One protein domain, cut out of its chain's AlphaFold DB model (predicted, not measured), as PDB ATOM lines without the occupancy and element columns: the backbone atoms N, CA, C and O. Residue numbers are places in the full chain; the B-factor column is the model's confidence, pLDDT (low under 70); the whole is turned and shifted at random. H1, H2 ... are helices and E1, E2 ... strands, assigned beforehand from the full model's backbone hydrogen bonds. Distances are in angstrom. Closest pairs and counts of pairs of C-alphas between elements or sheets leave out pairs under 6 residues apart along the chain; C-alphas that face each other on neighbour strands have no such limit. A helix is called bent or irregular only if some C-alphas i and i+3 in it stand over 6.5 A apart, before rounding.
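Overview. This is residues 55 to 104 of the 104 residues of the protein "CCR4-NOT transcription complex subunit 6" of Arundo donax (UniProt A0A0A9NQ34). This is a loose, open zigzag of three legs: the long helix H2 runs one way, the strand E1 runs back, and the short helix H3 runs out again, their centres making a triangle with few contacts across it. Before H2, the one-turn helix H1 and the opening stretch from residue 55 extend the zigzag at one end, while the turn at residues 79 to 85 stands free at the other. The printed part has 50 residues with three named helices and one named strand, in the order H1, H2, E1, H3, and its class is mostly helix; E1 pairs with no named strand. The whole is loose, with a radius of gyration of the C-alphas of 12.6 A, and elongated, spanning 35 by 23 by 18 A.

Arrangement. Start at Asp 55 and go along the backbone to H1, residues 62 to 65, which touches no helix. A tight link of one residue, Ser 66, leads to H2, residues 67 to 80. H1 and H2 are close but not clearly touching, with 2 pairs of C-alphas within 8 A; look at Ala 64 and Arg 70, whose C-alphas are the closest at 6.7 A. The centres of these two helices are 13.6 A apart. After H2, a tight link of 4 residues brings you to E1, residues 85 to 89. H2 and E1 are apart, but only just: their closest C-alphas are 8.2 A from each other. E1 is also apart from H1. A tight link of 3 residues then leads to H3, residues 93 to 100, and E1 and H3 are apart. H2 and H3 are near each other, with no pair of C-alphas within 8 A and 7 pairs within 10 A. H1 and H3 are apart. In the backbones, 8 of 10 pairs of O i and N i+4 are within hydrogen-bond range in H2 and 3 of 4 in H3, while H1 is too short for any such pair and has its one O i to N i+3 pair within range.

Along the chain. Find C-alpha 62 at (21.085, -39.738, -3.129), where H1 begins; it ends at Leu 65, 5.0 A from its first C-alpha to its last. Next find C-alpha 67 at (26.757, -34.617, -9.702); from there H2, the longest helix by residues with 14, runs 19.5 A to C-alpha 80 at (45.325, -40.278, -11.601), and x rises between these two ends. In E1 x falls instead, from 44.163 at C-alpha 85 to 30.943 at C-alpha 89, and the strand's five residues measure 13.5 A. H3 has x rising again over 10.8 A, from Asn 93 to Phe 100, whose C-alpha is at (36.052, -30.617, -17.774). H3 is neither bent nor irregular, but only just: C-alphas 97 and 100 are 6.3 A apart.

Size, cuts and confidence. Look for the two C-alphas farthest apart at Asp 55 and Asp 84, 36.3 A from each other; the C-alphas of Asp 55 and Ala 104, the first and last printed residues, are 35.9 A apart. Residues 58 to 64, of which 62 to 64 belong to H1, stand free, as do residues 79 to 85. Without them the body has 36 residues and spans 35 by 20 by 18 A. The printed part has no cut, no link between its named elements is long, and residue 104 is the chain's last. In the B-factor column you find a mean pLDDT of 90.1 over the printed part; H3 has a mean of 84, and residues 102 to 104 are under 70.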
ATOM      1  N   ASP A  55      15.671 -44.152  -8.572       94.44
ATOM      2  CA  ASP A  55      14.830 -45.274  -8.991       94.44
ATOM      3  C   ASP A  55      15.679 -46.373  -9.641       94.44
ATOM      4  O   ASP A  55      15.535 -47.553  -9.320       94.44
ATOM      5  N   THR A  56      16.624 -45.989 -10.507       95.62
ATOM      6  CA  THR A  56      17.570 -46.921 -11.141       95.62
ATOM      7  C   THR A  56      18.624 -47.425 -10.155       95.62
ATOM      8  O   THR A  56      18.994 -48.598 -10.182       95.62
ATOM      9  N   TYR A  57      19.094 -46.553  -9.262       95.56
ATOM     10  CA  TYR A  57      20.191 -46.824  -8.332       95.56
ATOM     11  C   TYR A  57      19.729 -46.768  -6.872       95.56
ATOM     12  O   TYR A  57      20.354 -46.111  -6.041       95.56
ATOM     13  N   SER A  58      18.646 -47.473  -6.541       94.62
ATOM     14  CA  SER A  58      17.991 -47.423  -5.217       94.62
ATOM     15  C   SER A  58      18.859 -47.897  -4.047       94.62
ATOM     16  O   SER A  58      18.610 -47.544  -2.895       94.62
ATOM     17  N   TYR A  59      19.914 -48.656  -4.335       93.75
ATOM     18  CA  TYR A  59      20.928 -49.075  -3.367       93.75
ATOM     19  C   TYR A  59      21.969 -47.986  -3.057       93.75
ATOM     20  O   TYR A  59      22.729 -48.118  -2.097       93.75
ATOM     21  N   CYS A  60      22.056 -46.937  -3.877       92.62
ATOM     22  CA  CYS A  60      23.026 -45.861  -3.738       92.62
ATOM     23  C   CYS A  60      22.362 -44.653  -3.064       92.62
ATOM     24  O   CYS A  60      21.301 -44.208  -3.507       92.62
ATOM     25  N   PRO A  61      22.953 -44.080  -2.003       92.75
ATOM     26  CA  PRO A  61      22.353 -42.925  -1.360       92.75
ATOM     27  C   PRO A  61      22.368 -41.706  -2.295       92.75
ATOM     28  O   PRO A  61      23.340 -41.452  -3.006       92.75
ATOM     29  N   THR A  62      21.304 -40.904  -2.250       91.62
ATOM     30  CA  THR A  62      21.085 -39.738  -3.129       91.62
ATOM     31  C   THR A  62      22.253 -38.753  -3.146       91.62
ATOM     32  O   THR A  62      22.614 -38.229  -4.198       91.62
ATOM     33  N   TRP A  63      22.896 -38.529  -1.997       92.62
ATOM     34  CA  TRP A  63      24.062 -37.645  -1.904       92.62
ATOM     35  C   TRP A  63      25.250 -38.156  -2.733       92.62
ATOM     36  O   TRP A  63      25.963 -37.347  -3.325       92.62
ATOM     37  N   ALA A  64      25.437 -39.476  -2.825       92.12
ATOM     38  CA  ALA A  64      26.514 -40.094  -3.593       92.12
ATOM     39  C   ALA A  64      26.205 -40.141  -5.097       92.12
ATOM     40  O   ALA A  64      27.131 -40.148  -5.908       92.12
ATOM     41  N   LEU A  65      24.920 -40.135  -5.471       94.31
ATOM     42  CA  LEU A  65      24.472 -40.002  -6.861       94.31
ATOM     43  C   LEU A  65      24.586 -38.564  -7.385       94.31
ATOM     44  O   LEU A  65      24.727 -38.373  -8.591       94.31
ATOM     45  N   SER A  66      24.570 -37.561  -6.502       94.19
ATOM     46  CA  SER A  66      24.620 -36.155  -6.910       94.19
ATOM     47  C   SER A  66      25.851 -35.832  -7.766       94.19
ATOM     48  O   SER A  66      26.982 -36.205  -7.430       94.19
ATOM     49  N   TRP A  67      25.656 -35.073  -8.850       94.38
ATOM     50  CA  TRP A  67      26.757 -34.617  -9.702       94.38
ATOM     51  C   TRP A  67      27.875 -33.919  -8.921       94.38
ATOM     52  O   TRP A  67      29.055 -34.177  -9.158       94.38
ATOM     53  N   ALA A  68      27.513 -33.071  -7.953       93.12
ATOM     54  CA  ALA A  68      28.464 -32.320  -7.140       93.12
ATOM     55  C   ALA A  68      29.464 -33.230  -6.410       93.12
ATOM     56  O   ALA A  68      30.650 -32.899  -6.344       93.12
ATOM     57  N   TYR A  69      28.997 -34.379  -5.915       92.62
ATOM     58  CA  TYR A  69      29.841 -35.389  -5.288       92.62
ATOM     59  C   TYR A  69      30.609 -36.217  -6.328       92.62
ATOM     60  O   TYR A  69      31.831 -36.359  -6.235       92.62
ATOM     61  N   ARG A  70      29.919 -36.741  -7.353       94.75
ATOM     62  CA  ARG A  70      30.526 -37.633  -8.358       94.75
ATOM     63  C   ARG A  70      31.654 -36.963  -9.135       94.75
ATOM     64  O   ARG A  70      32.717 -37.561  -9.278       94.75
ATOM     65  N   ARG A  71      31.467 -35.716  -9.583       93.62
ATOM     66  CA  ARG A  71      32.428 -35.010 -10.450       93.62
ATOM     67  C   ARG A  71      33.824 -34.894  -9.839       93.62
ATOM     68  O   ARG A  71      34.816 -35.057 -10.540       93.62
ATOM     69  N   GLN A  72      33.915 -34.689  -8.523       92.25
ATOM     70  CA  GLN A  72      35.199 -34.597  -7.820       92.25
ATOM     71  C   GLN A  72      35.946 -35.935  -7.815       92.25
ATOM     72  O   GLN A  72      37.168 -35.966  -7.951       92.25
ATOM     73  N   ASN A  73      35.216 -37.042  -7.672       92.44
ATOM     74  CA  ASN A  73      35.794 -38.383  -7.697       92.44
ATOM     75  C   ASN A  73      36.201 -38.788  -9.116       92.44
ATOM     76  O   ASN A  73      37.320 -39.260  -9.299       92.44
ATOM     77  N   LEU A  74      35.343 -38.515 -10.104       94.25
ATOM     78  CA  LEU A  74      35.630 -38.736 -11.523       94.25
ATOM     79  C   LEU A  74      36.900 -37.994 -11.955       94.25
ATOM     80  O   LEU A  74      37.778 -38.592 -12.565       94.25
ATOM     81  N   LEU A  75      37.038 -36.715 -11.588       93.12
ATOM     82  CA  LEU A  75      38.225 -35.927 -11.923       93.12
ATOM     83  C   LEU A  75      39.496 -36.505 -11.295       93.12
ATOM     84  O   LEU A  75      40.509 -36.648 -11.975       93.12
ATOM     85  N   ARG A  76      39.441 -36.866 -10.005       91.94
ATOM     86  CA  ARG A  76      40.577 -37.475  -9.297       91.94
ATOM     87  C   ARG A  76      41.012 -38.783  -9.957       91.94
ATOM     88  O   ARG A  76      42.206 -39.034 -10.069       91.94
ATOM     89  N   GLU A  77      40.053 -39.598 -10.386       93.31
ATOM     90  CA  GLU A  77      40.323 -40.854 -11.078       93.31
ATOM     91  C   GLU A  77      40.931 -40.626 -12.465       93.31
ATOM     92  O   GLU A  77      41.994 -41.170 -12.754       93.31
ATOM     93  N   ILE A  78      40.313 -39.777 -13.293       94.06
ATOM     94  CA  ILE A  78      40.782 -39.471 -14.653       94.06
ATOM     95  C   ILE A  78      42.215 -38.919 -14.629       94.06
ATOM     96  O   ILE A  78      43.070 -39.406 -15.368       94.06
ATOM     97  N   ILE A  79      42.499 -37.948 -13.752       92.81
ATOM     98  CA  ILE A  79      43.841 -37.356 -13.622       92.81
ATOM     99  C   ILE A  79      44.851 -38.387 -13.110       92.81
ATOM    100  O   ILE A  79      45.988 -38.402 -13.574       92.81
ATOM    101  N   GLY A  80      44.445 -39.266 -12.188       92.56
ATOM    102  CA  GLY A  80      45.325 -40.278 -11.601       92.56
ATOM    103  C   GLY A  80      45.892 -41.282 -12.609       92.56
ATOM    104  O   GLY A  80      46.910 -41.909 -12.325       92.56
ATOM    105  N   TYR A  81      45.272 -41.421 -13.784       93.38
ATOM    106  CA  TYR A  81      45.775 -42.279 -14.856       93.38
ATOM    107  C   TYR A  81      46.842 -41.632 -15.737       93.38
ATOM    108  O   TYR A  81      47.541 -42.367 -16.430       93.38
ATOM    109  N   HIS A  82      46.980 -40.299 -15.724       93.25
ATOM    110  CA  HIS A  82      47.916 -39.568 -16.587       93.25
ATOM    111  C   HIS A  82      47.843 -39.996 -18.067       93.25
ATOM    112  O   HIS A  82      48.870 -40.151 -18.723       93.25
ATOM    113  N   ALA A  83      46.626 -40.225 -18.575       95.44
ATOM    114  CA  ALA A  83      46.428 -40.707 -19.935       95.44
ATOM    115  C   ALA A  83      46.703 -39.612 -20.982       95.44
ATOM    116  O   ALA A  83      46.257 -38.477 -20.814       95.44
ATOM    117  N   ASP A  84      47.366 -39.972 -22.083       95.19
ATOM    118  CA  ASP A  84      47.638 -39.066 -23.207       95.19
ATOM    119  C   ASP A  84      46.358 -38.734 -23.987       95.19
ATOM    120  O   ASP A  84      46.171 -37.613 -24.462       95.19
ATOM    121  N   ILE A  85      45.460 -39.715 -24.116       96.31
ATOM    122  CA  ILE A  85      44.163 -39.578 -24.785       96.31
ATOM    123  C   ILE A  85      43.059 -40.028 -23.832       96.31
ATOM    124  O   ILE A  85      43.102 -41.132 -23.285       96.31
ATOM    125  N   ILE A  86      42.036 -39.190 -23.670       96.69
ATOM    126  CA  ILE A  86      40.882 -39.466 -22.812       96.69
ATOM    127  C   ILE A  86      39.608 -39.446 -23.661       96.69
ATOM    128  O   ILE A  86      39.285 -38.445 -24.298       96.69
ATOM    129  N   CYS A  87      38.862 -40.546 -23.623       97.25
ATOM    130  CA  CYS A  87      37.577 -40.725 -24.287       97.25
ATOM    131  C   CYS A  87      36.485 -40.900 -23.226       97.25
ATOM    132  O   CYS A  87      36.446 -41.927 -22.547       97.25
ATOM    133  N   LEU A  88      35.588 -39.921 -23.084       96.62
ATOM    134  CA  LEU A  88      34.486 -39.985 -22.119       96.62
ATOM    135  C   LEU A  88      33.147 -40.264 -22.809       96.62
ATOM    136  O   LEU A  88      32.848 -39.674 -23.847       96.62
ATOM    137  N   GLN A  89      32.327 -41.135 -22.215       97.25
ATOM    138  CA  GLN A  89      30.943 -41.389 -22.638       97.25
ATOM    139  C   GLN A  89      29.944 -40.916 -21.579       97.25
ATOM    140  O   GLN A  89      30.288 -40.786 -20.407       97.25
ATOM    141  N   GLU A  90      28.703 -40.668 -22.011       96.75
ATOM    142  CA  GLU A  90      27.625 -40.124 -21.171       96.75
ATOM    143  C   GLU A  90      27.979 -38.784 -20.504       96.75
ATOM    144  O   GLU A  90      27.596 -38.487 -19.373       96.75
ATOM    145  N   VAL A  91      28.713 -37.937 -21.224       94.56
ATOM    146  CA  VAL A  91      28.987 -36.572 -20.774       94.56
ATOM    147  C   VAL A  91      27.749 -35.716 -21.017       94.56
ATOM    148  O   VAL A  91      27.327 -35.521 -22.156       94.56
ATOM    149  N   GLN A  92      27.153 -35.200 -19.943       93.25
ATOM    150  CA  GLN A  92      26.053 -34.247 -20.057       93.25
ATOM    151  C   GLN A  92      26.569 -32.911 -20.614       93.25
ATOM    152  O   GLN A  92      27.643 -32.456 -20.222       93.25
ATOM    153  N   ASN A  93      25.803 -32.288 -21.515       82.88
ATOM    154  CA  ASN A  93      26.244 -31.144 -22.325       82.88
ATOM    155  C   ASN A  93      26.854 -30.001 -21.481       82.88
ATOM    156  O   ASN A  93      28.017 -29.651 -21.670       82.88
ATOM    157  N   ASN A  94      26.132 -29.517 -20.467       83.56
ATOM    158  CA  ASN A  94      26.596 -28.430 -19.601       83.56
ATOM    159  C   ASN A  94      27.802 -28.810 -18.719       83.56
ATOM    160  O   ASN A  94      28.590 -27.955 -18.330       83.56
ATOM    161  N   HIS A  95      27.997 -30.097 -18.415       85.44
ATOM    162  CA  HIS A  95      29.074 -30.538 -17.525       85.44
ATOM    163  C   HIS A  95      30.449 -30.516 -18.185       85.44
ATOM    164  O   HIS A  95      31.452 -30.345 -17.489       85.44
ATOM    165  N   PHE A  96      30.523 -30.685 -19.507       83.62
ATOM    166  CA  PHE A  96      31.798 -30.569 -20.202       83.62
ATOM    167  C   PHE A  96      32.346 -29.146 -20.083       83.62
ATOM    168  O   PHE A  96      33.458 -28.960 -19.595       83.62
ATOM    169  N   GLU A  97      31.544 -28.152 -20.463       84.31
ATOM    170  CA  GLU A  97      31.952 -26.745 -20.475       84.31
ATOM    171  C   GLU A  97      32.245 -26.208 -19.070       84.31
ATOM    172  O   GLU A  97      33.244 -25.522 -18.876       84.31
ATOM    173  N   GLU A  98      31.420 -26.560 -18.082       85.38
ATOM    174  CA  GLU A  98      31.527 -26.025 -16.720       85.38
ATOM    175  C   GLU A  98      32.631 -26.678 -15.872       85.38
ATOM    176  O   GLU A  98      33.113 -26.069 -14.912       85.38
ATOM    177  N   PHE A  99      32.998 -27.932 -16.161       85.88
ATOM    178  CA  PHE A  99      33.840 -28.725 -15.258       85.88
ATOM    179  C   PHE A  99      35.069 -29.352 -15.915       85.88
ATOM    180  O   PHE A  99      36.137 -29.336 -15.310       85.88
ATOM    181  N   PHE A 100      34.942 -29.910 -17.121       84.12
ATOM    182  CA  PHE A 100      36.052 -30.617 -17.774       84.12
ATOM    183  C   PHE A 100      36.866 -29.731 -18.727       84.12
ATOM    184  O   PHE A 100      38.055 -29.974 -18.910       84.12
ATOM    185  N   CYS A 101      36.243 -28.718 -19.334       82.19
ATOM    186  CA  CYS A 101      36.865 -27.809 -20.300       82.19
ATOM    187  C   CYS A 101      37.421 -26.531 -19.650       82.19
ATOM    188  O   CYS A 101      38.152 -25.769 -20.287       82.19
ATOM    189  N   THR A 102      37.084 -26.270 -18.384       67.12
ATOM    190  CA  THR A 102      37.555 -25.090 -17.659       67.12
ATOM    191  C   THR A 102      39.078 -25.112 -17.607       67.12
ATOM    192  O   THR A 102      39.675 -25.987 -16.983       67.12
ATOM    193  N   ARG A 103      39.709 -24.166 -18.313       56.16
ATOM    194  CA  ARG A 103      41.166 -24.026 -18.361       56.16
ATOM    195  C   ARG A 103      41.715 -23.914 -16.936       56.16
ATOM    196  O   ARG A 103      41.335 -22.991 -16.217       56.16
ATOM    197  N   ALA A 104      42.581 -24.854 -16.563       47.66
ATOM    198  CA  ALA A 104      43.531 -24.678 -15.471       47.66
ATOM    199  C   ALA A 104      44.651 -23.722 -15.905       47.66
ATOM    200  O   ALA A 104      45.008 -23.749 -17.109       47.66
TER     201      ALA A 104